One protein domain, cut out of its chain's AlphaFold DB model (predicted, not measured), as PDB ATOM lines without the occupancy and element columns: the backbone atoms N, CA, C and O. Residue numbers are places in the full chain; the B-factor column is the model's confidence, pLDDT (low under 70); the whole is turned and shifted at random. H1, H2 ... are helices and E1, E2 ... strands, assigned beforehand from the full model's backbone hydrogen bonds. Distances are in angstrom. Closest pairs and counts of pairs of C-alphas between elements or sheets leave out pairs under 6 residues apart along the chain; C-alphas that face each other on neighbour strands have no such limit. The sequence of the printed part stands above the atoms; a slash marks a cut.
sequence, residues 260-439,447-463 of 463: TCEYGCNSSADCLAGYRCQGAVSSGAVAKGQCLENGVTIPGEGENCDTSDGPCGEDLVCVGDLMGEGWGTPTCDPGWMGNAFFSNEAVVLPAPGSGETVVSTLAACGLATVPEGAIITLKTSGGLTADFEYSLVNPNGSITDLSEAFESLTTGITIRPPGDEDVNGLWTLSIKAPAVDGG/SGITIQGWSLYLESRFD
ATOM      1  N   THR A 260     -31.113  15.216  -3.983       55.62
ATOM      2  CA  THR A 260     -31.591  15.255  -5.337       55.62
ATOM      3  C   THR A 260     -32.002  13.821  -5.564       55.62
ATOM      4  O   THR A 260     -31.196  12.895  -5.503       55.62
ATOM      5  N   CYS A 261     -33.289  13.596  -5.783       66.94
ATOM      6  CA  CYS A 261     -33.781  12.291  -6.209       66.94
ATOM      7  C   CYS A 261     -33.365  12.020  -7.671       66.94
ATOM      8  O   CYS A 261     -34.171  11.701  -8.545       66.94
ATOM      9  N   GLU A 262     -32.099  12.285  -7.957       60.25
ATOM     10  CA  GLU A 262     -31.416  12.171  -9.226       60.25
ATOM     11  C   GLU A 262     -31.109  10.699  -9.510       60.25
ATOM     12  O   GLU A 262     -31.131  10.273 -10.663       60.25
ATOM     13  N   TYR A 263     -30.952   9.900  -8.450       60.47
ATOM     14  CA  TYR A 263     -30.763   8.456  -8.499       60.47
ATOM     15  C   TYR A 263     -32.045   7.737  -8.071       60.47
ATOM     16  O   TYR A 263     -32.210   7.313  -6.932       60.47
ATOM     17  N   GLY A 264     -32.978   7.612  -9.010       72.19
ATOM     18  CA  GLY A 264     -34.201   6.833  -8.852       72.19
ATOM     19  C   GLY A 264     -34.783   6.460 -10.210       72.19
ATOM     20  O   GLY A 264     -34.211   6.756 -11.260       72.19
ATOM     21  N   CYS A 265     -35.958   5.846 -10.210       79.94
ATOM     22  CA  CYS A 265     -36.700   5.541 -11.427       79.94
ATOM     23  C   CYS A 265     -38.139   6.064 -11.345       79.94
ATOM     24  O   CYS A 265     -38.773   6.070 -10.290       79.94
ATOM     25  N   ASN A 266     -38.667   6.537 -12.471       82.44
ATOM     26  CA  ASN A 266     -40.086   6.875 -12.642       82.44
ATOM     27  C   ASN A 266     -40.845   5.739 -13.330       82.44
ATOM     28  O   ASN A 266     -42.071   5.651 -13.271       82.44
ATOM     29  N   SER A 267     -40.115   4.886 -14.036       84.25
ATOM     30  CA  SER A 267     -40.630   3.744 -14.762       84.25
ATOM     31  C   SER A 267     -39.541   2.689 -14.912       84.25
ATOM     32  O   SER A 267     -38.351   2.985 -14.840       84.25
ATOM     33  N   SER A 268     -39.925   1.447 -15.209       85.31
ATOM     34  CA  SER A 268     -38.949   0.387 -15.502       85.31
ATOM     35  C   SER A 268     -38.073   0.680 -16.728       85.31
ATOM     36  O   SER A 268     -37.076  -0.003 -16.917       85.31
ATOM     37  N   ALA A 269     -38.425   1.669 -17.562       87.06
ATOM     38  CA  ALA A 269     -37.585   2.102 -18.677       87.06
ATOM     39  C   ALA A 269     -36.369   2.928 -18.225       87.06
ATOM     40  O   ALA A 269     -35.399   3.015 -18.973       87.06
ATOM     41  N   ASP A 270     -36.416   3.494 -17.016       84.25
ATOM     42  CA  ASP A 270     -35.291   4.220 -16.416       84.25
ATOM     43  C   ASP A 270     -34.259   3.254 -15.808       84.25
ATOM     44  O   ASP A 270     -33.132   3.638 -15.510       84.25
ATOM     45  N   CYS A 271     -34.632   1.981 -15.647       84.88
ATOM     46  CA  CYS A 271     -33.781   0.942 -15.093       84.88
ATOM     47  C   CYS A 271     -32.985   0.199 -16.173       84.88
ATOM     48  O   CYS A 271     -33.400   0.082 -17.330       84.88
ATOM     49  N   LEU A 272     -31.844  -0.372 -15.774       86.00
ATOM     50  CA  LEU A 272     -31.063  -1.261 -16.633       86.00
ATOM     51  C   LEU A 272     -31.895  -2.478 -17.076       86.00
ATOM     52  O   LEU A 272     -32.799  -2.940 -16.378       86.00
ATOM     53  N   ALA A 273     -31.574  -3.038 -18.246       88.38
ATOM     54  CA  ALA A 273     -32.246  -4.238 -18.738       88.38
ATOM     55  C   ALA A 273     -32.121  -5.386 -17.721       88.38
ATOM     56  O   ALA A 273     -31.023  -5.702 -17.272       88.38
ATOM     57  N   GLY A 274     -33.247  -6.017 -17.381       87.12
ATOM     58  CA  GLY A 274     -33.301  -7.025 -16.317       87.12
ATOM     59  C   GLY A 274     -33.759  -6.480 -14.965       87.12
ATOM     60  O   GLY A 274     -34.019  -7.284 -14.081       87.12
ATOM     61  N   TYR A 275     -33.963  -5.169 -14.834       90.50
ATOM     62  CA  TYR A 275     -34.500  -4.532 -13.635       90.50
ATOM     63  C   TYR A 275     -35.920  -3.993 -13.883       90.50
ATOM     64  O   TYR A 275     -36.349  -3.814 -15.029       90.50
ATOM     65  N   ARG A 276     -36.666  -3.757 -12.805       87.06
ATOM     66  CA  ARG A 276     -37.952  -3.055 -12.774       87.06
ATOM     67  C   ARG A 276     -37.864  -1.887 -11.813       87.06
ATOM     68  O   ARG A 276     -37.141  -1.956 -10.826       87.06
ATOM     69  N   CYS A 277     -38.641  -0.853 -12.083       86.50
ATOM     70  CA  CYS A 277     -38.798   0.227 -11.132       86.50
ATOM     71  C   CYS A 277     -39.850  -0.137 -10.087       86.50
ATOM     72  O   CYS A 277     -40.973  -0.494 -10.448       86.50
ATOM     73  N   GLN A 278     -39.489  -0.044  -8.816       82.56
ATOM     74  CA  GLN A 278     -40.335  -0.338  -7.666       82.56
ATOM     75  C   GLN A 278     -40.498   0.946  -6.835       82.56
ATOM     76  O   GLN A 278     -39.547   1.706  -6.718       82.56
ATOM     77  N   GLY A 279     -41.698   1.246  -6.325       73.06
ATOM     78  CA  GLY A 279     -41.956   2.497  -5.583       73.06
ATOM     79  C   GLY A 279     -42.168   3.750  -6.453       73.06
ATOM     80  O   GLY A 279     -42.346   4.850  -5.933       73.06
ATOM     81  N   ALA A 280     -42.189   3.618  -7.786       73.38
ATOM     82  CA  ALA A 280     -42.531   4.738  -8.662       73.38
ATOM     83  C   ALA A 280     -44.013   5.102  -8.540       73.38
ATOM     84  O   ALA A 280     -44.888   4.384  -9.026       73.38
ATOM     85  N   VAL A 281     -44.284   6.269  -7.967       57.41
ATOM     86  CA  VAL A 281     -45.616   6.873  -7.996       57.41
ATOM     87  C   VAL A 281     -45.767   7.731  -9.244       57.41
ATOM     88  O   VAL A 281     -44.903   8.533  -9.613       57.41
ATOM     89  N   SER A 282     -46.876   7.519  -9.947       52.84
ATOM     90  CA  SER A 282     -47.132   8.154 -11.232       52.84
ATOM     91  C   SER A 282     -47.291   9.670 -11.071       52.84
ATOM     92  O   SER A 282     -48.126  10.109 -10.288       52.84
ATOM     93  N   SER A 283     -46.563  10.445 -11.888       57.03
ATOM     94  CA  SER A 283     -46.758  11.877 -12.223       57.03
ATOM     95  C   SER A 283     -45.889  12.968 -11.559       57.03
ATOM     96  O   SER A 283     -46.114  14.147 -11.828       57.03
ATOM     97  N   GLY A 284     -44.836  12.630 -10.807       60.22
ATOM     98  CA  GLY A 284     -43.851  13.620 -10.323       60.22
ATOM     99  C   GLY A 284     -42.727  13.944 -11.325       60.22
ATOM    100  O   GLY A 284     -42.386  13.119 -12.163       60.22
ATOM    101  N   ALA A 285     -42.115  15.133 -11.221       56.06
ATOM    102  CA  ALA A 285     -40.933  15.534 -12.011       56.06
ATOM    103  C   ALA A 285     -39.602  14.956 -11.483       56.06
ATOM    104  O   ALA A 285     -38.530  15.286 -11.979       56.06
ATOM    105  N   VAL A 286     -39.679  14.138 -10.440       65.00
ATOM    106  CA  VAL A 286     -38.571  13.710  -9.596       65.00
ATOM    107  C   VAL A 286     -38.589  12.186  -9.605       65.00
ATOM    108  O   VAL A 286     -39.674  11.624  -9.469       65.00
ATOM    109  N   ALA A 287     -37.445  11.530  -9.828       64.06
ATOM    110  CA  ALA A 287     -37.381  10.072  -9.862       64.06
ATOM    111  C   ALA A 287     -37.569   9.516  -8.449       64.06
ATOM    112  O   ALA A 287     -36.880   9.926  -7.522       64.06
ATOM    113  N   LYS A 288     -38.566   8.648  -8.264       73.31
ATOM    114  CA  LYS A 288     -39.095   8.328  -6.927       73.31
ATOM    115  C   LYS A 288     -38.913   6.877  -6.508       73.31
ATOM    116  O   LYS A 288     -38.822   6.627  -5.316       73.31
ATOM    117  N   GLY A 289     -38.857   5.953  -7.460       78.81
ATOM    118  CA  GLY A 289     -38.679   4.532  -7.187       78.81
ATOM    119  C   GLY A 289     -37.221   4.080  -7.210       78.81
ATOM    120  O   GLY A 289     -36.326   4.831  -7.598       78.81
ATOM    121  N   GLN A 290     -37.009   2.811  -6.877       83.12
ATOM    122  CA  GLN A 290     -35.733   2.112  -6.947       83.12
ATOM    123  C   GLN A 290     -35.753   1.011  -8.010       83.12
ATOM    124  O   GLN A 290     -36.743   0.299  -8.194       83.12
ATOM    125  N   CYS A 291     -34.639   0.859  -8.723       84.12
ATOM    126  CA  CYS A 291     -34.474  -0.216  -9.691       84.12
ATOM    127  C   CYS A 291     -34.101  -1.522  -8.986       84.12
ATOM    128  O   CYS A 291     -33.022  -1.627  -8.411       84.12
ATOM    129  N   LEU A 292     -34.961  -2.533  -9.093       83.62
ATOM    130  CA  LEU A 292     -34.752  -3.867  -8.525       83.62
ATOM    131  C   LEU A 292     -34.667  -4.921  -9.622       83.62
ATOM    132  O   LEU A 292     -35.359  -4.824 -10.635       83.62
ATOM    133  N   GLU A 293     -33.848  -5.947  -9.426       87.56
ATOM    134  CA  GLU A 293     -33.706  -7.027 -10.400       87.56
ATOM    135  C   GLU A 293     -35.025  -7.815 -10.571       87.56
ATOM    136  O   GLU A 293     -35.803  -8.058  -9.638       87.56
ATOM    137  N   ASN A 294     -35.331  -8.203 -11.807       85.69
ATOM    138  CA  ASN A 294     -36.539  -8.950 -12.135       85.69
ATOM    139  C   ASN A 294     -36.486 -10.370 -11.564       85.69
ATOM    140  O   ASN A 294     -35.554 -11.119 -11.826       85.69
ATOM    141  N   GLY A 295     -37.549 -10.773 -10.860       82.94
ATOM    142  CA  GLY A 295     -37.690 -12.134 -10.333       82.94
ATOM    143  C   GLY A 295     -36.938 -12.416  -9.029       82.94
ATOM    144  O   GLY A 295     -37.001 -13.547  -8.555       82.94
ATOM    145  N   VAL A 296     -36.280 -11.417  -8.438       80.00
ATOM    146  CA  VAL A 296     -35.721 -11.514  -7.084       80.00
ATOM    147  C   VAL A 296     -36.850 -11.329  -6.065       80.00
ATOM    148  O   VAL A 296     -37.618 -10.365  -6.154       80.00
ATOM    149  N   THR A 297     -36.983 -12.291  -5.147       80.75
ATOM    150  CA  THR A 297     -37.798 -12.162  -3.928       80.75
ATOM    151  C   THR A 297     -37.223 -11.053  -3.070       80.75
ATOM    152  O   THR A 297     -36.008 -10.987  -2.905       80.75
ATOM    153  N   ILE A 298     -38.094 -10.198  -2.545       80.62
ATOM    154  CA  ILE A 298     -37.725  -9.095  -1.664       80.62
ATOM    155  C   ILE A 298     -37.095  -9.710  -0.401       80.62
ATOM    156  O   ILE A 298     -37.749 -10.520   0.256       80.62
ATOM    157  N   PRO A 299     -35.812  -9.430  -0.100       82.69
ATOM    158  CA  PRO A 299     -35.181  -9.921   1.122       82.69
ATOM    159  C   PRO A 299     -35.985  -9.531   2.370       82.69
ATOM    160  O   PRO A 299     -36.537  -8.441   2.413       82.69
ATOM    161  N   GLY A 300     -36.067 -10.422   3.361       82.94
ATOM    162  CA  GLY A 300     -36.792 -10.180   4.615       82.94
ATOM    163  C   GLY A 300     -38.310 -10.380   4.551       82.94
ATOM    164  O   GLY A 300     -38.913 -10.641   5.585       82.94
ATOM    165  N   GLU A 301     -38.932 -10.359   3.365       81.06
ATOM    166  CA  GLU A 301     -40.397 -10.392   3.226       81.06
ATOM    167  C   GLU A 301     -41.045 -11.551   4.022       81.06
ATOM    168  O   GLU A 301     -40.891 -12.735   3.697       81.06
ATOM    169  N   GLY A 302     -41.808 -11.197   5.063       79.69
ATOM    170  CA  GLY A 302     -42.523 -12.134   5.940       79.69
ATOM    171  C   GLY A 302     -41.736 -12.645   7.153       79.69
ATOM    172  O   GLY A 302     -42.278 -13.436   7.933       79.69
ATOM    173  N   GLU A 303     -40.491 -12.213   7.335       89.12
ATOM    174  CA  GLU A 303     -39.748 -12.387   8.580       89.12
ATOM    175  C   GLU A 303     -40.204 -11.315   9.570       89.12
ATOM    176  O   GLU A 303     -40.218 -10.133   9.251       89.12
ATOM    177  N   ASN A 304     -40.616 -11.718  10.771       89.56
ATOM    178  CA  ASN A 304     -40.966 -10.756  11.810       89.56
ATOM    179  C   ASN A 304     -39.691 -10.227  12.463       89.56
ATOM    180  O   ASN A 304     -38.770 -11.004  12.720       89.56
ATOM    181  N   CYS A 305     -39.701  -8.955  12.830       88.62
ATOM    182  CA  CYS A 305     -38.743  -8.397  13.769       88.62
ATOM    183  C   CYS A 305     -39.449  -7.913  15.030       88.62
ATOM    184  O   CYS A 305     -40.641  -7.611  15.044       88.62
ATOM    185  N   ASP A 306     -38.689  -7.880  16.110       79.38
ATOM    186  CA  ASP A 306     -39.065  -7.263  17.370       79.38
ATOM    187  C   ASP A 306     -37.773  -6.651  17.913       79.38
ATOM    188  O   ASP A 306     -36.715  -7.290  17.876       79.38
ATOM    189  N   THR A 307     -37.845  -5.426  18.426       67.81
ATOM    190  CA  THR A 307     -36.716  -4.769  19.100       67.81
ATOM    191  C   THR A 307     -36.111  -5.611  20.225       67.81
ATOM    192  O   THR A 307     -34.959  -5.397  20.606       67.81
ATOM    193  N   SER A 308     -36.854  -6.590  20.744       72.19
ATOM    194  CA  SER A 308     -36.396  -7.547  21.747       72.19
ATOM    195  C   SER A 308     -35.789  -8.850  21.203       72.19
ATOM    196  O   SER A 308     -34.955  -9.432  21.901       72.19
ATOM    197  N   ASP A 309     -36.137  -9.296  19.988       65.94
ATOM    198  CA  ASP A 309     -35.670 -10.578  19.416       65.94
ATOM    199  C   ASP A 309     -34.408 -10.440  18.537       65.94
ATOM    200  O   ASP A 309     -33.830 -11.444  18.107       65.94
ATOM    201  N   GLY A 310     -33.918  -9.211  18.362       63.41
ATOM    202  CA  GLY A 310     -32.678  -8.893  17.656       63.41
ATOM    203  C   GLY A 310     -32.927  -8.161  16.336       63.41
ATOM    204  O   GLY A 310     -34.039  -8.193  15.808       63.41
ATOM    205  N   PRO A 311     -31.905  -7.464  15.809       77.25
ATOM    206  CA  PRO A 311     -32.032  -6.740  14.553       77.25
ATOM    207  C   PRO A 311     -32.351  -7.705  13.409       77.25
ATOM    208  O   PRO A 311     -32.018  -8.893  13.460       77.25
ATOM    209  N   CYS A 312     -32.970  -7.172  12.359       86.19
ATOM    210  CA  CYS A 312     -33.096  -7.891  11.103       86.19
ATOM    211  C   CYS A 312     -31.722  -8.330  10.571       86.19
ATOM    212  O   CYS A 312     -30.682  -7.809  10.981       86.19
ATOM    213  N   GLY A 313     -31.723  -9.322   9.677       82.12
ATOM    214  CA  GLY A 313     -30.505  -9.778   9.006       82.12
ATOM    215  C   GLY A 313     -29.771  -8.657   8.260       82.12
ATOM    216  O   GLY A 313     -30.264  -7.537   8.140       82.12
ATOM    217  N   GLU A 314     -28.580  -8.965   7.747       77.12
ATOM    218  CA  GLU A 314     -27.794  -7.994   6.980       77.12
ATOM    219  C   GLU A 314     -28.615  -7.406   5.817       77.12
ATOM    220  O   GLU A 314     -29.368  -8.121   5.154       77.12
ATOM    221  N   ASP A 315     -28.474  -6.098   5.599       77.81
ATOM    222  CA  ASP A 315     -29.183  -5.296   4.597       77.81
ATOM    223  C   ASP A 315     -30.709  -5.265   4.753       77.81
ATOM    224  O   ASP A 315     -31.423  -5.009   3.778       77.81
ATOM    225  N   LEU A 316     -31.223  -5.512   5.960       85.69
ATOM    226  CA  LEU A 316     -32.643  -5.423   6.287       85.69
ATOM    227  C   LEU A 316     -32.912  -4.352   7.354       85.69
ATOM    228  O   LEU A 316     -32.086  -4.074   8.221       85.69
ATOM    229  N   VAL A 317     -34.108  -3.777   7.309       86.25
ATOM    230  CA  VAL A 317     -34.640  -2.810   8.268       86.25
ATOM    231  C   VAL A 317     -35.923  -3.361   8.880       86.25
ATOM    232  O   VAL A 317     -36.697  -4.037   8.207       86.25
ATOM    233  N   CYS A 318     -36.135  -3.102  10.169       89.50
ATOM    234  CA  CYS A 318     -37.349  -3.514  10.861       89.50
ATOM    235  C   CYS A 318     -38.452  -2.476  10.639       89.50
ATOM    236  O   CYS A 318     -38.464  -1.440  11.294       89.50
ATOM    237  N   VAL A 319     -39.350  -2.741   9.696       88.88
ATOM    238  CA  VAL A 319     -40.437  -1.833   9.325       88.88
ATOM    239  C   VAL A 319     -41.638  -2.046  10.241       88.88
ATOM    240  O   VAL A 319     -42.028  -3.177  10.547       88.88
ATOM    241  N   GLY A 320     -42.226  -0.938  10.696       87.06
ATOM    242  CA  GLY A 320     -43.447  -0.936  11.499       87.06
ATOM    243  C   GLY A 320     -43.208  -0.982  13.011       87.06
ATOM    244  O   GLY A 320     -44.164  -0.832  13.776       87.06
ATOM    245  N   ASP A 321     -41.961  -1.110  13.471       84.81
ATOM    246  CA  ASP A 321     -41.624  -1.055  14.902       84.81
ATOM    247  C   ASP A 321     -41.912   0.332  15.503       84.81
ATOM    248  O   ASP A 321     -42.455   0.450  16.607       84.81
ATOM    249  N   LEU A 322     -41.712   1.394  14.712       82.94
ATOM    250  CA  LEU A 322     -42.015   2.778  15.102       82.94
ATOM    251  C   LEU A 322     -43.488   3.016  15.461       82.94
ATOM    252  O   LEU A 322     -43.825   4.016  16.100       82.94
ATOM    253  N   MET A 323     -44.381   2.117  15.054       78.94
ATOM    254  CA  MET A 323     -45.827   2.268  15.222       78.94
ATOM    255  C   MET A 323     -46.339   1.742  16.566       78.94
ATOM    256  O   MET A 323     -47.501   1.988  16.918       78.94
ATOM    257  N   GLY A 324     -45.481   1.063  17.331       80.19
ATOM    258  CA  GLY A 324     -45.802   0.511  18.641       80.19
ATOM    259  C   GLY A 324     -46.882  -0.579  18.620       80.19
ATOM    260  O   GLY A 324     -47.336  -1.060  17.579       80.19
ATOM    261  N   GLU A 325     -47.317  -0.989  19.815       77.25
ATOM    262  CA  GLU A 325     -48.279  -2.081  19.982       77.25
ATOM    263  C   GLU A 325     -49.632  -1.774  19.301       77.25
ATOM    264  O   GLU A 325     -50.381  -0.893  19.730       77.25
ATOM    265  N   GLY A 326     -49.993  -2.553  18.271       77.62
ATOM    266  CA  GLY A 326     -51.356  -2.590  17.718       77.62
ATOM    267  C   GLY A 326     -51.505  -2.437  16.201       77.62
ATOM    268  O   GLY A 326     -52.637  -2.536  15.723       77.62
ATOM    269  N   TRP A 327     -50.421  -2.232  15.447       72.69
ATOM    270  CA  TRP A 327     -50.487  -1.946  13.999       72.69
ATOM    271  C   TRP A 327     -50.006  -3.055  13.067       72.69
ATOM    272  O   TRP A 327     -50.093  -2.919  11.852       72.69
ATOM    273  N   GLY A 328     -49.621  -4.190  13.629       81.88
ATOM    274  CA  GLY A 328     -49.052  -5.307  12.893       81.88
ATOM    275  C   GLY A 328     -47.990  -5.965  13.751       81.88
ATOM    276  O   GLY A 328     -47.725  -5.524  14.868       81.88
ATOM    277  N   THR A 329     -47.431  -7.058  13.258       87.31
ATOM    278  CA  THR A 329     -46.122  -7.504  13.738       87.31
ATOM    279  C   THR A 329     -45.100  -6.803  12.849       87.31
ATOM    280  O   THR A 329     -45.314  -6.855  11.637       87.31
ATOM    281  N   PRO A 330     -44.081  -6.124  13.405       90.25
ATOM    282  CA  PRO A 330     -43.035  -5.517  12.593       90.25
ATOM    283  C   PRO A 330     -42.400  -6.584  11.703       90.25
ATOM    284  O   PRO A 330     -42.270  -7.743  12.124       90.25
ATOM    285  N   THR A 331     -42.028  -6.218  10.483       91.75
ATOM    286  CA  THR A 331     -41.394  -7.138   9.534       91.75
ATOM    287  C   THR A 331     -40.016  -6.656   9.143       91.75
ATOM    288  O   THR A 331     -39.754  -5.460   9.064       91.75
ATOM    289  N   CYS A 332     -39.114  -7.601   8.912       91.75
ATOM    290  CA  CYS A 332     -37.867  -7.299   8.250       91.75
ATOM    291  C   CYS A 332     -38.143  -7.063   6.776       91.75
ATOM    292  O   CYS A 332     -38.684  -7.919   6.085       91.75
ATOM    293  N   ASP A 333     -37.721  -5.914   6.291       90.12
ATOM    294  CA  ASP A 333     -37.812  -5.537   4.896       90.12
ATOM    295  C   ASP A 333     -36.423  -5.126   4.406       90.12
ATOM    296  O   ASP A 333     -35.528  -4.894   5.217       90.12
ATOM    297  N   PRO A 334     -36.170  -5.058   3.092       87.81
ATOM    298  CA  PRO A 334     -34.885  -4.606   2.583       87.81
ATOM    299  C   PRO A 334     -34.535  -3.222   3.117       87.81
ATOM    300  O   PRO A 334     -35.387  -2.337   3.126       87.81
ATOM    301  N   GLY A 335     -33.268  -3.005   3.464       81.94
ATOM    302  CA  GLY A 335     -32.781  -1.781   4.101       81.94
ATOM    303  C   GLY A 335     -33.213  -0.515   3.368       81.94
ATOM    304  O   GLY A 335     -33.638   0.440   3.997       81.94
ATOM    305  N   TRP A 336     -33.249  -0.546   2.034       82.06
ATOM    306  CA  TRP A 336     -33.687   0.585   1.215       82.06
ATOM    307  C   TRP A 336     -35.135   1.052   1.457       82.06
ATOM    308  O   TRP A 336     -35.492   2.146   1.029       82.06
ATOM    309  N   MET A 337     -35.974   0.268   2.141       89.25
ATOM    310  CA  MET A 337     -37.331   0.665   2.529       89.25
ATOM    311  C   MET A 337     -37.399   1.591   3.741       89.25
ATOM    312  O   MET A 337     -38.457   2.177   3.977       89.25
ATOM    313  N   GLY A 338     -36.311   1.728   4.492       88.75
ATOM    314  CA  GLY A 338     -36.155   2.699   5.566       88.75
ATOM    315  C   GLY A 338     -35.053   3.673   5.188       88.75
ATOM    316  O   GLY A 338     -33.970   3.225   4.867       88.75
ATOM    317  N   ASN A 339     -35.264   4.985   5.168       87.56
ATOM    318  CA  ASN A 339     -34.156   5.897   4.854       87.56
ATOM    319  C   ASN A 339     -34.309   7.258   5.529       87.56
ATOM    320  O   ASN A 339     -35.425   7.709   5.793       87.56
ATOM    321  N   ALA A 340     -33.178   7.911   5.792       86.19
ATOM    322  CA  ALA A 340     -33.104   9.244   6.365       86.19
ATOM    323  C   ALA A 340     -32.922  10.299   5.271       86.19
ATOM    324  O   ALA A 340     -32.048  10.208   4.410       86.19
ATOM    325  N   PHE A 341     -33.736  11.345   5.341       88.75
ATOM    326  CA  PHE A 341     -33.673  12.486   4.443       88.75
ATOM    327  C   PHE A 341     -33.379  13.758   5.219       88.75
ATOM    328  O   PHE A 341     -33.843  13.908   6.343       88.75
ATOM    329  N   PHE A 342     -32.648  14.697   4.618       87.38
ATOM    330  CA  PHE A 342     -32.168  15.887   5.317       87.38
ATOM    331  C   PHE A 342     -32.517  17.168   4.558       87.38
ATOM    332  O   PHE A 342     -32.449  17.230   3.329       87.38
ATOM    333  N   SER A 343     -32.847  18.215   5.310       89.12
ATOM    334  CA  SER A 343     -32.832  19.599   4.849       89.12
ATOM    335  C   SER A 343     -31.847  20.394   5.694       89.12
ATOM    336  O   SER A 343     -32.011  20.528   6.906       89.12
ATOM    337  N   ASN A 344     -30.833  20.948   5.033       83.94
ATOM    338  CA  ASN A 344     -29.849  21.851   5.633       83.94
ATOM    339  C   ASN A 344     -30.261  23.328   5.492       83.94
ATOM    340  O   ASN A 344     -29.455  24.229   5.721       83.94
ATOM    341  N   GLU A 345     -31.497  23.590   5.053       88.44
ATOM    342  CA  GLU A 345     -32.009  24.948   4.929       88.44
ATOM    343  C   GLU A 345     -32.201  25.555   6.321       88.44
ATOM    344  O   GLU A 345     -33.027  25.101   7.114       88.44
ATOM    345  N   ALA A 346     -31.430  26.605   6.610       89.75
ATOM    346  CA  ALA A 346     -31.587  27.351   7.842       89.75
ATOM    347  C   ALA A 346     -32.853  28.219   7.778       89.75
ATOM    348  O   ALA A 346     -32.957  29.116   6.938       89.75
ATOM    349  N   VAL A 347     -33.792  27.994   8.696       93.25
ATOM    350  CA  VAL A 347     -35.059  28.729   8.785       93.25
ATOM    351  C   VAL A 347     -35.130  29.478  10.107       93.25
ATOM    352  O   VAL A 347     -35.141  28.882  11.184       93.25
ATOM    353  N   VAL A 348     -35.198  30.806  10.033       93.25
ATOM    354  CA  VAL A 348     -35.429  31.653  11.209       93.25
ATOM    355  C   VAL A 348     -36.898  31.543  11.602       93.25
ATOM    356  O   VAL A 348     -37.776  31.810  10.780       93.25
ATOM    357  N   LEU A 349     -37.169  31.143  12.845       91.69
ATOM    358  CA  LEU A 349     -38.539  31.047  13.332       91.69
ATOM    359  C   LEU A 349     -39.161  32.443  13.458       91.69
ATOM    360  O   LEU A 349     -38.489  33.384  13.900       91.69
ATOM    361  N   PRO A 350     -40.444  32.589  13.090       90.81
ATOM    362  CA  PRO A 350     -41.140  33.852  13.233       90.81
ATOM    363  C   PRO A 350     -41.250  34.232  14.710       90.81
ATOM    364  O   PRO A 350     -41.323  33.372  15.590       90.81
ATOM    365  N   ALA A 351     -41.274  35.537  14.986       88.56
ATOM    366  CA  ALA A 351     -41.452  36.024  16.349       88.56
ATOM    367  C   ALA A 351     -42.785  35.502  16.927       88.56
ATOM    368  O   ALA A 351     -43.811  35.590  16.242       88.56
ATOM    369  N   PRO A 352     -42.817  34.994  18.173       86.38
ATOM    370  CA  PRO A 352     -44.064  34.562  18.789       86.38
ATOM    371  C   PRO A 352     -45.082  35.699  18.787       86.38
ATOM    372  O   PRO A 352     -44.748  36.860  19.025       86.38
ATOM    373  N   GLY A 353     -46.337  35.368  18.499       85.44
ATOM    374  CA  GLY A 353     -47.399  36.354  18.376       85.44
ATOM    375  C   GLY A 353     -47.637  36.875  16.959       85.44
ATOM    376  O   GLY A 353     -48.706  37.439  16.707       85.44
ATOM    377  N   SER A 354     -46.697  36.683  16.027       90.38
ATOM    378  CA  SER A 354     -46.842  37.195  14.658       90.38
ATOM    379  C   SER A 354     -47.947  36.489  13.866       90.38
ATOM    380  O   SER A 354     -48.505  37.073  12.939       90.38
ATOM    381  N   GLY A 355     -48.270  35.238  14.218       91.38
ATOM    382  CA  GLY A 355     -49.148  34.379  13.422       91.38
ATOM    383  C   GLY A 355     -48.547  33.956  12.075       91.38
ATOM    384  O   GLY A 355     -49.248  33.352  11.263       91.38
ATOM    385  N   GLU A 356     -47.280  34.291  11.813       94.75
ATOM    386  CA  GLU A 356     -46.591  33.946  10.572       94.75
ATOM    387  C   GLU A 356     -46.258  32.452  10.527       94.75
ATOM    388  O   GLU A 356     -46.044  31.799  11.552       94.75
ATOM    389  N   THR A 357     -46.203  31.916   9.311       95.69
ATOM    390  CA  THR A 357     -45.829  30.530   9.036       95.69
ATOM    391  C   THR A 357     -44.556  30.512   8.214       95.69
ATOM    392  O   THR A 357     -44.476  31.171   7.177       95.69
ATOM    393  N   VAL A 358     -43.584  29.730   8.667       95.56
ATOM    394  CA  VAL A 358     -42.395  29.380   7.893       95.56
ATOM    395  C   VAL A 358     -42.502  27.933   7.443       95.56
ATOM    396  O   VAL A 358     -43.086  27.096   8.132       95.56
ATOM    397  N   VAL A 359     -41.962  27.651   6.264       96.12
ATOM    398  CA  VAL A 359     -41.957  26.314   5.676       96.12
ATOM    399  C   VAL A 359     -40.530  25.929   5.324       96.12
ATOM    400  O   VAL A 359     -39.760  26.771   4.869       96.12
ATOM    401  N   SER A 360     -40.195  24.662   5.528       94.56
ATOM    402  CA  SER A 360     -38.974  24.043   5.025       94.56
ATOM    403  C   SER A 360     -39.348  22.750   4.326       94.56
ATOM    404  O   SER A 360     -40.265  22.046   4.754       94.56
ATOM    405  N   THR A 361     -38.658  22.434   3.238       93.31
ATOM    406  CA  THR A 361     -38.971  21.250   2.434       93.31
ATOM    407  C   THR A 361     -37.779  20.320   2.320       93.31
ATOM    408  O   THR A 361     -36.635  20.778   2.310       93.31
ATOM    409  N   LEU A 362     -38.057  19.027   2.190       92.06
ATOM    410  CA  LEU A 362     -37.090  18.014   1.780       92.06
ATOM    411  C   LEU A 362     -37.735  17.050   0.791       92.06
ATOM    412  O   LEU A 362     -38.957  16.891   0.772       92.06
ATOM    413  N   ALA A 363     -36.922  16.423  -0.051       88.38
ATOM    414  CA  ALA A 363     -37.385  15.421  -0.995       88.38
ATOM    415  C   ALA A 363     -37.021  14.020  -0.486       88.38
ATOM    416  O   ALA A 363     -35.861  13.757  -0.172       88.38
ATOM    417  N   ALA A 364     -38.023  13.146  -0.408       88.56
ATOM    418  CA  ALA A 364     -37.871  11.728  -0.122       88.56
ATOM    419  C   ALA A 364     -38.013  10.909  -1.410       88.56
ATOM    420  O   ALA A 364     -38.914  11.158  -2.220       88.56
ATOM    421  N   CYS A 365     -37.128   9.942  -1.608       87.25
ATOM    422  CA  CYS A 365     -37.081   9.098  -2.798       87.25
ATOM    423  C   CYS A 365     -36.398   7.767  -2.516       87.25
ATOM    424  O   CYS A 365     -35.643   7.645  -1.554       87.25
ATOM    425  N   GLY A 366     -36.597   6.807  -3.417       84.25
ATOM    426  CA  GLY A 366     -35.936   5.508  -3.338       84.25
ATOM    427  C   GLY A 366     -36.561   4.580  -2.301       84.25
ATOM    428  O   GLY A 366     -35.988   3.541  -2.027       84.25
ATOM    429  N   LEU A 367     -37.723   4.936  -1.753       88.25
ATOM    430  CA  LEU A 367     -38.493   4.093  -0.845       88.25
ATOM    431  C   LEU A 367     -39.538   3.275  -1.613       88.25
ATOM    432  O   LEU A 367     -39.689   3.420  -2.834       88.25
ATOM    433  N   ALA A 368     -40.287   2.430  -0.900       87.00
ATOM    434  CA  ALA A 368     -41.405   1.669  -1.453       87.00
ATOM    435  C   ALA A 368     -42.600   2.592  -1.795       87.00
ATOM    436  O   ALA A 368     -42.412   3.699  -2.292       87.00
ATOM    437  N   THR A 369     -43.849   2.151  -1.638       85.19
ATOM    438  CA  THR A 369     -45.010   2.968  -2.045       85.19
ATOM    439  C   THR A 369     -45.601   3.756  -0.886       85.19
ATOM    440  O   THR A 369     -45.866   4.944  -1.058       85.19
ATOM    441  N   VAL A 370     -45.745   3.133   0.284       89.31
ATOM    442  CA  VAL A 370     -46.544   3.668   1.395       89.31
ATOM    443  C   VAL A 370     -45.696   3.869   2.646       89.31
ATOM    444  O   VAL A 370     -44.920   2.969   2.955       89.31
ATOM    445  N   PRO A 371     -45.831   4.988   3.390       91.06
ATOM    446  CA  PRO A 371     -45.138   5.165   4.655       91.06
ATOM    447  C   PRO A 371     -45.752   4.289   5.754       91.06
ATOM    448  O   PRO A 371     -46.965   4.299   5.963       91.06
ATOM    449  N   GLU A 372     -44.910   3.595   6.510       91.06
ATOM    450  CA  GLU A 372     -45.319   2.851   7.706       91.06
ATOM    451  C   GLU A 372     -45.076   3.654   8.980       91.06
ATOM    452  O   GLU A 372     -45.965   3.763   9.820       91.06
ATOM    453  N   GLY A 373     -43.904   4.273   9.087       90.31
ATOM    454  CA  GLY A 373     -43.473   5.049  10.242       90.31
ATOM    455  C   GLY A 373     -42.552   6.178   9.811       90.31
ATOM    456  O   GLY A 373     -41.986   6.155   8.717       90.31
ATOM    457  N   ALA A 374     -42.424   7.203  10.649       92.38
ATOM    458  CA  ALA A 374     -41.456   8.257  10.402       92.38
ATOM    459  C   ALA A 374     -40.886   8.822  11.702       92.38
ATOM    460  O   ALA A 374     -41.579   8.877  12.716       92.38
ATOM    461  N   ILE A 375     -39.642   9.291  11.661       90.81
ATOM    462  CA  ILE A 375     -39.019  10.048  12.750       90.81
ATOM    463  C   ILE A 375     -38.585  11.395  12.196       90.81
ATOM    464  O   ILE A 375     -37.856  11.456  11.210       90.81
ATOM    465  N   ILE A 376     -39.020  12.480  12.829       92.50
ATOM    466  CA  ILE A 376     -38.551  13.829  12.523       92.50
ATOM    467  C   ILE A 376     -37.590  14.314  13.605       92.50
ATOM    468  O   ILE A 376     -37.924  14.315  14.791       92.50
ATOM    469  N   THR A 377     -36.419  14.792  13.194       89.50
ATOM    470  CA  THR A 377     -35.421  15.360  14.106       89.50
ATOM    471  C   THR A 377     -35.112  16.788  13.684       89.50
ATOM    472  O   THR A 377     -34.719  17.043  12.549       89.50
ATOM    473  N   LEU A 378     -35.303  17.746  14.595       89.19
ATOM    474  CA  LEU A 378     -35.005  19.158  14.344       89.19
ATOM    475  C   LEU A 378     -33.667  19.539  14.970       89.19
ATOM    476  O   LEU A 378     -33.408  19.227  16.132       89.19
ATOM    477  N   LYS A 379     -32.855  20.297  14.231       85.12
ATOM    478  CA  LYS A 379     -31.656  20.944  14.763       85.12
ATOM    479  C   LYS A 379     -31.918  22.430  14.947       85.12
ATOM    480  O   LYS A 379     -32.199  23.132  13.978       85.12
ATOM    481  N   THR A 380     -31.781  22.937  16.167       88.06
ATOM    482  CA  THR A 380     -32.137  24.324  16.497       88.06
ATOM    483  C   THR A 380     -31.001  25.055  17.205       88.06
ATOM    484  O   THR A 380     -30.207  24.453  17.922       88.06
ATOM    485  N   SER A 381     -30.904  26.373  17.006       86.06
ATOM    486  CA  SER A 381     -29.923  27.228  17.698       86.06
ATOM    487  C   SER A 381     -30.284  27.531  19.160       86.06
ATOM    488  O   SER A 381     -29.487  28.126  19.880       86.06
ATOM    489  N   GLY A 382     -31.481  27.142  19.599       83.75
ATOM    490  CA  GLY A 382     -32.001  27.336  20.951       83.75
ATOM    491  C   GLY A 382     -33.145  26.367  21.244       83.75
ATOM    492  O   GLY A 382     -33.582  25.634  20.355       83.75
ATOM    493  N   GLY A 383     -33.627  26.347  22.487       80.75
ATOM    494  CA  GLY A 383     -34.745  25.485  22.878       80.75
ATOM    495  C   GLY A 383     -36.022  25.848  22.121       80.75
ATOM    496  O   GLY A 383     -36.388  27.020  22.058       80.75
ATOM    497  N   LEU A 384     -36.689  24.846  21.550       79.94
ATOM    498  CA  LEU A 384     -38.023  25.023  20.985       79.94
ATOM    499  C   LEU A 384     -39.021  25.297  22.111       79.94
ATOM    500  O   LEU A 384     -38.939  24.702  23.185       79.94
ATOM    501  N   THR A 385     -39.952  26.215  21.873       75.62
ATOM    502  CA  THR A 385     -41.042  26.500  22.807       75.62
ATOM    503  C   THR A 385     -42.289  25.747  22.365       75.62
ATOM    504  O   THR A 385     -42.605  25.741  21.177       75.62
ATOM    505  N   ALA A 386     -43.035  25.188  23.320       75.69
ATOM    506  CA  ALA A 386     -44.316  24.512  23.081       75.69
ATOM    507  C   ALA A 386     -45.385  25.411  22.422       75.69
ATOM    508  O   ALA A 386     -46.426  24.933  21.992       75.69
ATOM    509  N   ASP A 387     -45.132  26.718  22.333       84.31
ATOM    510  CA  ASP A 387     -46.077  27.694  21.799       84.31
ATOM    511  C   ASP A 387     -46.186  27.692  20.264       84.31
ATOM    512  O   ASP A 387     -47.096  28.323  19.725       84.31
ATOM    513  N   PHE A 388     -45.271  27.036  19.543       90.06
ATOM    514  CA  PHE A 388     -45.346  26.925  18.083       90.06
ATOM    515  C   PHE A 388     -46.257  25.771  17.653       90.06
ATOM    516  O   PHE A 388     -46.229  24.685  18.227       90.06
ATOM    517  N   GLU A 389     -47.017  25.993  16.582       93.31
ATOM    518  CA  GLU A 389     -47.758  24.937  15.896       93.31
ATOM    519  C   GLU A 389     -46.844  24.296  14.844       93.31
ATOM    520  O   GLU A 389     -46.383  24.971  13.915       93.31
ATOM    521  N   TYR A 390     -46.598  22.995  14.973       93.69
ATOM    522  CA  TYR A 390     -45.765  22.229  14.049       93.69
ATOM    523  C   TYR A 390     -46.648  21.296  13.236       93.69
ATOM    524  O   TYR A 390     -47.451  20.554  13.793       93.69
ATOM    525  N   SER A 391     -46.490  21.287  11.917       95.88
ATOM    526  CA  SER A 391     -47.140  20.286  11.075       95.88
ATOM    527  C   SER A 391     -46.214  19.770   9.988       95.88
ATOM    528  O   SER A 391     -45.356  20.494   9.484       95.88
ATOM    529  N   LEU A 392     -46.394  18.504   9.629       95.88
ATOM    530  CA  LEU A 392     -45.705  17.875   8.513       95.88
ATOM    531  C   LEU A 392     -46.719  17.566   7.419       95.88
ATOM    532  O   LEU A 392     -47.727  16.909   7.667       95.88
ATOM    533  N   VAL A 393     -46.442  18.043   6.213       95.38
ATOM    534  CA  VAL A 393     -47.246  17.778   5.022       95.38
ATOM    535  C   VAL A 393     -46.511  16.766   4.162       95.38
ATOM    536  O   VAL A 393     -45.358  16.996   3.785       95.38
ATOM    537  N   ASN A 394     -47.166  15.652   3.861       93.56
ATOM    538  CA  ASN A 394     -46.593  14.604   3.025       93.56
ATOM    539  C   ASN A 394     -46.754  14.919   1.517       93.56
ATOM    540  O   ASN A 394     -47.406  15.907   1.154       93.56
ATOM    541  N   PRO A 395     -46.202  14.085   0.616       91.38
ATOM    542  CA  PRO A 395     -46.264  14.309  -0.829       91.38
ATOM    543  C   PRO A 395     -47.677  14.418  -1.416       91.38
ATOM    544  O   PRO A 395     -47.853  15.038  -2.468       91.38
ATOM    545  N   ASN A 396     -48.682  13.844  -0.754       90.56
ATOM    546  CA  ASN A 396     -50.082  13.877  -1.181       90.56
ATOM    547  C   ASN A 396     -50.846  15.089  -0.627       90.56
ATOM    548  O   ASN A 396     -51.992  15.322  -1.017       90.56
ATOM    549  N   GLY A 397     -50.211  15.896   0.227       92.81
ATOM    550  CA  GLY A 397     -50.812  17.074   0.846       92.81
ATOM    551  C   GLY A 397     -51.542  16.789   2.159       92.81
ATOM    552  O   GLY A 397     -52.172  17.699   2.702       92.81
ATOM    553  N   SER A 398     -51.475  15.561   2.675       94.25
ATOM    554  CA  SER A 398     -52.028  15.224   3.985       94.25
ATOM    555  C   SER A 398     -51.154  15.791   5.096       94.25
ATOM    556  O   SER A 398     -49.929  15.828   4.988       94.25
ATOM    557  N   ILE A 399     -51.805  16.260   6.161       95.00
ATOM    558  CA  ILE A 399     -51.180  17.027   7.240       95.00
ATOM    559  C   ILE A 399     -51.172  16.196   8.524       95.00
ATOM    560  O   ILE A 399     -52.231  15.774   8.993       95.00
ATOM    561  N   THR A 400     -49.992  16.034   9.115       95.06
ATOM    562  CA  THR A 400     -49.792  15.510  10.470       95.06
ATOM    563  C   THR A 400     -49.516  16.671  11.415       95.06
ATOM    564  O   THR A 400     -48.558  17.413  11.204       95.06
ATOM    565  N   ASP A 401     -50.336  16.839  12.452       93.94
ATOM    566  CA  ASP A 401     -50.052  17.782  13.539       93.94
ATOM    567  C   ASP A 401     -48.988  17.183  14.466       93.94
ATOM    568  O   ASP A 401     -49.123  16.049  14.928       93.94
ATOM    569  N   LEU A 402     -47.913  17.933  14.693       92.75
ATOM    570  CA  LEU A 402     -46.767  17.539  15.509       92.75
ATOM    571  C   LEU A 402     -46.715  18.293  16.841       92.75
ATOM    572  O   LEU A 402     -45.814  18.048  17.644       92.75
ATOM    573  N   SER A 403     -47.647  19.218  17.078       87.94
ATOM    574  CA  SER A 403     -47.558  20.183  18.178       87.94
ATOM    575  C   SER A 403     -47.514  19.496  19.548       87.94
ATOM    576  O   SER A 403     -46.649  19.815  20.357       87.94
ATOM    577  N   GLU A 404     -48.345  18.472  19.769       86.12
ATOM    578  CA  GLU A 404     -48.342  17.699  21.026       86.12
ATOM    579  C   GLU A 404     -47.027  16.936  21.254       86.12
ATOM    580  O   GLU A 404     -46.615  16.705  22.391       86.12
ATOM    581  N   ALA A 405     -46.341  16.541  20.181       83.06
ATOM    582  CA  ALA A 405     -45.134  15.740  20.285       83.06
ATOM    583  C   ALA A 405     -43.894  16.584  20.639       83.06
ATOM    584  O   ALA A 405     -43.017  16.120  21.374       83.06
ATOM    585  N   PHE A 406     -43.853  17.848  20.199       80.62
ATOM    586  CA  PHE A 406     -42.771  18.786  20.520       80.62
ATOM    587  C   PHE A 406     -42.798  19.302  21.965       80.62
ATOM    588  O   PHE A 406     -41.788  19.826  22.432       80.62
ATOM    589  N   GLU A 407     -43.886  19.106  22.717       75.19
ATOM    590  CA  GLU A 407     -43.951  19.511  24.131       75.19
ATOM    591  C   GLU A 407     -42.978  18.729  25.035       75.19
ATOM    592  O   GLU A 407     -42.703  19.150  26.161       75.19
ATOM    593  N   SER A 408     -42.465  17.582  24.570       64.06
ATOM    594  CA  SER A 408     -41.835  16.583  25.442       64.06
ATOM    595  C   SER A 408     -40.385  16.204  25.119       64.06
ATOM    596  O   SER A 408     -39.784  15.481  25.915       64.06
ATOM    597  N   LEU A 409     -39.795  16.659  24.004       55.97
ATOM    598  CA  LEU A 409     -38.613  15.987  23.442       55.97
ATOM    599  C   LEU A 409     -37.437  16.898  23.069       55.97
ATOM    600  O   LEU A 409     -37.587  17.980  22.510       55.97
ATOM    601  N   THR A 410     -36.239  16.376  23.353       58.53
ATOM    602  CA  THR A 410     -34.922  16.958  23.055       58.53
ATOM    603  C   THR A 410     -34.201  16.307  21.868       58.53
ATOM    604  O   THR A 410     -33.167  16.832  21.469       58.53
ATOM    605  N   THR A 411     -34.674  15.176  21.316       63.03
ATOM    606  CA  THR A 411     -33.836  14.351  20.408       63.03
ATOM    607  C   THR A 411     -34.517  13.718  19.185       63.03
ATOM    608  O   THR A 411     -33.812  13.132  18.376       63.03
ATOM    609  N   GLY A 412     -35.828  13.866  18.979       78.50
ATOM    610  CA  GLY A 412     -36.525  13.342  17.792       78.50
ATOM    611  C   GLY A 412     -37.973  12.974  18.097       78.50
ATOM    612  O   GLY A 412     -38.302  12.712  19.252       78.50
ATOM    613  N   ILE A 413     -38.843  12.995  17.088       84.88
ATOM    614  CA  ILE A 413     -40.270  12.704  17.232       84.88
ATOM    615  C   ILE A 413     -40.668  11.600  16.273       84.88
ATOM    616  O   ILE A 413     -40.657  11.787  15.058       84.88
ATOM    617  N   THR A 414     -41.107  10.482  16.836       87.00
ATOM    618  CA  THR A 414     -41.780   9.436  16.077       87.00
ATOM    619  C   THR A 414     -43.191   9.890  15.744       87.00
ATOM    620  O   THR A 414     -43.978  10.250  16.622       87.00
ATOM    621  N   ILE A 415     -43.512   9.881  14.460       88.50
ATOM    622  CA  ILE A 415     -44.818  10.247  13.945       88.50
ATOM    623  C   ILE A 415     -45.356   9.098  13.127       88.50
ATOM    624  O   ILE A 415     -44.629   8.293  12.546       88.50
ATOM    625  N   ARG A 416     -46.673   9.107  13.012       88.31
ATOM    626  CA  ARG A 416     -47.363   8.281  12.052       88.31
ATOM    627  C   ARG A 416     -47.817   9.142  10.881       88.31
ATOM    628  O   ARG A 416     -48.733   9.952  11.062       88.31
ATOM    629  N   PRO A 417     -47.241   8.960   9.687       85.31
ATOM    630  CA  PRO A 417     -47.808   9.541   8.487       85.31
ATOM    631  C   PRO A 417     -49.250   9.049   8.271       85.31
ATOM    632  O   PRO A 417     -49.555   7.878   8.514       85.31
ATOM    633  N   PRO A 418     -50.177   9.931   7.880       83.75
ATOM    634  CA  PRO A 418     -51.558   9.552   7.648       83.75
ATOM    635  C   PRO A 418     -51.689   8.663   6.410       83.75
ATOM    636  O   PRO A 418     -51.133   8.956   5.357       83.75
ATOM    637  N   GLY A 419     -52.538   7.641   6.535       79.69
ATOM    638  CA  GLY A 419     -53.107   6.927   5.397       79.69
ATOM    639  C   GLY A 419     -52.190   5.911   4.719       79.69
ATOM    640  O   GLY A 419     -51.189   5.473   5.269       79.69
ATOM    641  N   ASP A 420     -52.642   5.505   3.538       85.25
ATOM    642  CA  ASP A 420     -52.006   4.570   2.608       85.25
ATOM    643  C   ASP A 420     -51.587   5.402   1.383       85.25
ATOM    644  O   ASP A 420     -52.202   5.360   0.318       85.25
ATOM    645  N   GLU A 421     -50.689   6.355   1.634       88.12
ATOM    646  CA  GLU A 421     -50.365   7.467   0.732       88.12
ATOM    647  C   GLU A 421     -48.936   7.344   0.196       88.12
ATOM    648  O   GLU A 421     -48.182   6.486   0.637       88.12
ATOM    649  N   ASP A 422     -48.531   8.185  -0.755       87.75
ATOM    650  CA  ASP A 422     -47.215   8.077  -1.377       87.75
ATOM    651  C   ASP A 422     -46.115   8.559  -0.417       87.75
ATOM    652  O   ASP A 422     -46.081   9.721  -0.006       87.75
ATOM    653  N   VAL A 423     -45.147   7.690  -0.118       90.62
ATOM    654  CA  VAL A 423     -43.996   8.060   0.727       90.62
ATOM    655  C   VAL A 423     -42.967   8.919  -0.024       90.62
ATOM    656  O   VAL A 423     -42.311   9.790   0.555       90.62
ATOM    657  N   ASN A 424     -42.844   8.711  -1.338       88.88
ATOM    658  CA  ASN A 424     -41.848   9.371  -2.176       88.88
ATOM    659  C   ASN A 424     -42.356  10.721  -2.717       88.88
ATOM    660  O   ASN A 424     -43.333  10.806  -3.476       88.88
ATOM    661  N   GLY A 425     -41.630  11.800  -2.437       86.88
ATOM    662  CA  GLY A 425     -41.912  13.138  -2.944       86.88
ATOM    663  C   GLY A 425     -41.472  14.248  -2.002       86.88
ATOM    664  O   GLY A 425     -40.565  14.074  -1.198       86.88
ATOM    665  N   LEU A 426     -42.097  15.417  -2.144       90.38
ATOM    666  CA  LEU A 426     -41.764  16.581  -1.333       90.38
ATOM    667  C   LEU A 426     -42.501  16.508   0.005       90.38
ATOM    668  O   LEU A 426     -43.729  16.534   0.034       90.38
ATOM    669  N   TRP A 427     -41.741  16.466   1.089       93.88
ATOM    670  CA  TRP A 427     -42.237  16.616   2.448       93.88
ATOM    671  C   TRP A 427     -42.016  18.055   2.900       93.88
ATOM    672  O   TRP A 427     -40.954  18.634   2.661       93.88
ATOM    673  N   THR A 428     -43.026  18.650   3.532       95.69
ATOM    674  CA  THR A 428     -42.985  20.050   3.973       95.69
ATOM    675  C   THR A 428     -43.205  20.133   5.473       95.69
ATOM    676  O   THR A 428     -44.295  19.833   5.957       95.69
ATOM    677  N   LEU A 429     -42.191  20.583   6.203       96.38
ATOM    678  CA  LEU A 429     -42.321  20.991   7.594       96.38
ATOM    679  C   LEU A 429     -42.850  22.427   7.633       96.38
ATOM    680  O   LEU A 429     -42.224  23.340   7.096       96.38
ATOM    681  N   SER A 430     -43.999  22.627   8.268       96.56
ATOM    682  CA  SER A 430     -44.633  23.927   8.469       96.56
ATOM    683  C   SER A 430     -44.627  24.281   9.947       96.56
ATOM    684  O   SER A 430     -45.056  23.487  10.785       96.56
ATOM    685  N   ILE A 431     -44.176  25.493  10.265       95.00
ATOM    686  CA  ILE A 431     -44.053  25.974  11.641       95.00
ATOM    687  C   ILE A 431     -44.716  27.329  11.726       95.00
ATOM    688  O   ILE A 431     -44.318  28.280  11.047       95.00
ATOM    689  N   LYS A 432     -45.747  27.411  12.553       95.25
ATOM    690  CA  LYS A 432     -46.562  28.607  12.696       95.25
ATOM    691  C   LYS A 432     -46.398  29.176  14.097       95.25
ATOM    692  O   LYS A 432     -46.610  28.485  15.091       95.25
ATOM    693  N   ALA A 433     -46.009  30.448  14.162       92.06
ATOM    694  CA  ALA A 433     -46.022  31.184  15.416       92.06
ATOM    695  C   ALA A 433     -47.468  31.309  15.920       92.06
ATOM    696  O   ALA A 433     -48.384  31.529  15.115       92.06
ATOM    697  N   PRO A 434     -47.688  31.236  17.241       89.12
ATOM    698  CA  PRO A 434     -49.004  31.490  17.806       89.12
ATOM    699  C   PRO A 434     -49.403  32.934  17.482       89.12
ATOM    700  O   PRO A 434     -48.558  33.829  17.470       89.12
ATOM    701  N   ALA A 435     -50.681  33.190  17.211       86.56
ATOM    702  CA  ALA A 435     -51.179  34.559  17.079       86.56
ATOM    703  C   ALA A 435     -51.430  35.155  18.475       86.56
ATOM    704  O   ALA A 435     -51.956  34.464  19.350       86.56
ATOM    705  N   VAL A 436     -51.094  36.434  18.705       82.38
ATOM    706  CA  VAL A 436     -51.452  37.089  19.979       82.38
ATOM    707  C   VAL A 436     -52.963  37.313  20.032       82.38
ATOM    708  O   VAL A 436     -53.468  38.315  19.526       82.38
ATOM    709  N   ASP A 437     -53.688  36.444  20.730       76.50
ATOM    710  CA  ASP A 437     -55.059  36.737  21.157       76.50
ATOM    711  C   ASP A 437     -55.023  37.631  22.412       76.50
ATOM    712  O   ASP A 437     -55.222  37.210  23.549       76.50
ATOM    713  N   GLY A 438     -54.698  38.909  22.200       65.12
ATOM    714  CA  GLY A 438     -55.036  40.031  23.082       65.12
ATOM    715  C   GLY A 438     -54.574  40.028  24.551       65.12
ATOM    716  O   GLY A 438     -55.117  40.835  25.306       65.12
ATOM    717  N   GLY A 439     -53.621  39.193  24.993       62.59
ATOM    718  CA  GLY A 439     -53.241  39.198  26.419       62.59
ATOM    719  C   GLY A 439     -51.980  38.460  26.878       62.59
ATOM    720  O   GLY A 439     -51.789  38.356  28.088       62.59
ATOM    721  N   SER A 447     -37.418  35.191  20.323       69.50
ATOM    722  CA  SER A 447     -36.901  35.832  19.107       69.50
ATOM    723  C   SER A 447     -35.492  35.327  18.779       69.50
ATOM    724  O   SER A 447     -34.606  35.379  19.631       69.50
ATOM    725  N   GLY A 448     -35.271  34.890  17.536       81.62
ATOM    726  CA  GLY A 448     -33.947  34.491  17.040       81.62
ATOM    727  C   GLY A 448     -33.661  32.986  17.063       81.62
ATOM    728  O   GLY A 448     -32.552  32.580  16.710       81.62
ATOM    729  N   ILE A 449     -34.637  32.144  17.426       88.19
ATOM    730  CA  ILE A 449     -34.499  30.695  17.235       88.19
ATOM    731  C   ILE A 449     -34.417  30.417  15.734       88.19
ATOM    732  O   ILE A 449     -35.268  30.842  14.956       88.19
ATOM    733  N   THR A 450     -33.378  29.699  15.328       90.81
ATOM    734  CA  THR A 450     -33.173  29.259  13.951       90.81
ATOM    735  C   THR A 450     -33.182  27.744  13.933       90.81
ATOM    736  O   THR A 450     -32.428  27.111  14.676       90.81
ATOM    737  N   ILE A 451     -34.011  27.155  13.078       90.88
ATOM    738  CA  ILE A 451     -33.846  25.764  12.671       90.88
ATOM    739  C   ILE A 451     -32.657  25.742  11.736       90.88
ATOM    740  O   ILE A 451     -32.705  26.319  10.661       90.88
ATOM    741  N   GLN A 452     -31.566  25.135  12.177       88.12
ATOM    742  CA  GLN A 452     -30.343  24.994  11.391       88.12
ATOM    743  C   GLN A 452     -30.476  23.906  10.320       88.12
ATOM    744  O   GLN A 452     -29.668  23.855   9.400       88.12
ATOM    745  N   GLY A 453     -31.461  23.025  10.481       88.50
ATOM    746  CA  GLY A 453     -31.809  21.951   9.567       88.50
ATOM    747  C   GLY A 453     -32.746  20.959  10.248       88.50
ATOM    748  O   GLY A 453     -33.001  21.049  11.454       88.50
ATOM    749  N   TRP A 454     -33.259  20.009   9.482       92.38
ATOM    750  CA  TRP A 454     -34.064  18.912  10.005       92.38
ATOM    751  C   TRP A 454     -33.865  17.646   9.186       92.38
ATOM    752  O   TRP A 454     -33.504  17.712   8.010       92.38
ATOM    753  N   SER A 455     -34.100  16.502   9.818       90.31
ATOM    754  CA  SER A 455     -34.133  15.211   9.151       90.31
ATOM    755  C   SER A 455     -35.492  14.543   9.291       90.31
ATOM    756  O   SER A 455     -36.245  14.806  10.233       90.31
ATOM    757  N   LEU A 456     -35.796  13.687   8.324       93.25
ATOM    758  CA  LEU A 456     -36.965  12.831   8.290       93.25
ATOM    759  C   LEU A 456     -36.504  11.421   7.943       93.25
ATOM    760  O   LEU A 456     -36.113  11.168   6.809       93.25
ATOM    761  N   TYR A 457     -36.540  10.520   8.912       91.75
ATOM    762  CA  TYR A 457     -36.444   9.091   8.658       91.75
ATOM    763  C   TYR A 457     -37.829   8.563   8.291       91.75
ATOM    764  O   TYR A 457     -38.807   8.913   8.951       91.75
ATOM    765  N   LEU A 458     -37.924   7.767   7.231       92.88
ATOM    766  CA  LEU A 458     -39.166   7.171   6.745       92.88
ATOM    767  C   LEU A 458     -38.981   5.672   6.611       92.88
ATOM    768  O   LEU A 458     -38.054   5.243   5.934       92.88
ATOM    769  N   GLU A 459     -39.909   4.911   7.174       92.38
ATOM    770  CA  GLU A 459     -40.113   3.499   6.867       92.38
ATOM    771  C   GLU A 459     -41.236   3.375   5.850       92.38
ATOM    772  O   GLU A 459     -42.210   4.135   5.885       92.38
ATOM    773  N   SER A 460     -41.120   2.413   4.946       92.31
ATOM    774  CA  SER A 460     -42.099   2.204   3.893       92.31
ATOM    775  C   SER A 460     -42.379   0.734   3.647       92.31
ATOM    776  O   SER A 460     -41.547  -0.121   3.924       92.31
ATOM    777  N   ARG A 461     -43.549   0.456   3.074       89.31
ATOM    778  CA  ARG A 461     -43.939  -0.871   2.599       89.31
ATOM    779  C   ARG A 461     -44.500  -0.817   1.184       89.31
ATOM    780  O   ARG A 461     -44.762   0.256   0.625       89.31
ATOM    781  N   PHE A 462     -44.742  -1.997   0.629       84.75
ATOM    782  CA  PHE A 462     -45.563  -2.149  -0.566       84.75
ATOM    783  C   PHE A 462     -47.057  -2.087  -0.246       84.75
ATOM    784  O   PHE A 462     -47.492  -2.606   0.777       84.75
ATOM    785  N   ASP A 463     -47.814  -1.472  -1.151       77.25
ATOM    786  CA  ASP A 463     -49.275  -1.603  -1.242       77.25
ATOM    787  C   ASP A 463     -49.658  -2.869  -2.032       77.25
ATOM    788  O   ASP A 463     -49.038  -3.107  -3.104       77.25
TER     789      ASP A 463
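AT A GLANCE: This is residues 260 to 439 and 447 to 463 of the 463 residues of an uncharacterized protein of Myxococcales bacterium (UniProt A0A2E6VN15). The domain has little regular structure: sheets E5 E12 E7 E10 and E6 E11 E8 E9 form a crossed sandwich, a jelly roll, one long hairpin wound over both. Hairpin E3 E4 covers the first sheet's end in a stack of sheets; hairpin E1 E2 is apart from both. The class is mostly strand, with 197 residues printed, twelve strands, each sheet antiparallel, and H1 after E9. It is compact, radius of gyration of the C-alphas 18.4 A, spanning 64 by 40 by 26 A.

HOW THE PARTS SIT: The closest C-alphas of E3, residues 316 to 319, and E12, residues 450 to 461, are 319 and 459, 5.9 A. E7, residues 370 to 380, bends by 63 degrees at residue 373; its N 375 and O 457 of E12 are within hydrogen-bond range, 2.9 A.

IN THESE COORDINATES: E1, residues 275 to 278, starts at C-alpha (-34.500, -4.532, -13.635). E12, 33.9 A long, ends at C-alpha (-43.939, -0.871, 2.599).

THE WHOLE: Residues 440 to 446 are not printed; C-alphas 439 and 447 are 18.2 A apart. Residues 294 to 315 make a long link; 21 residues have pLDDT under 70.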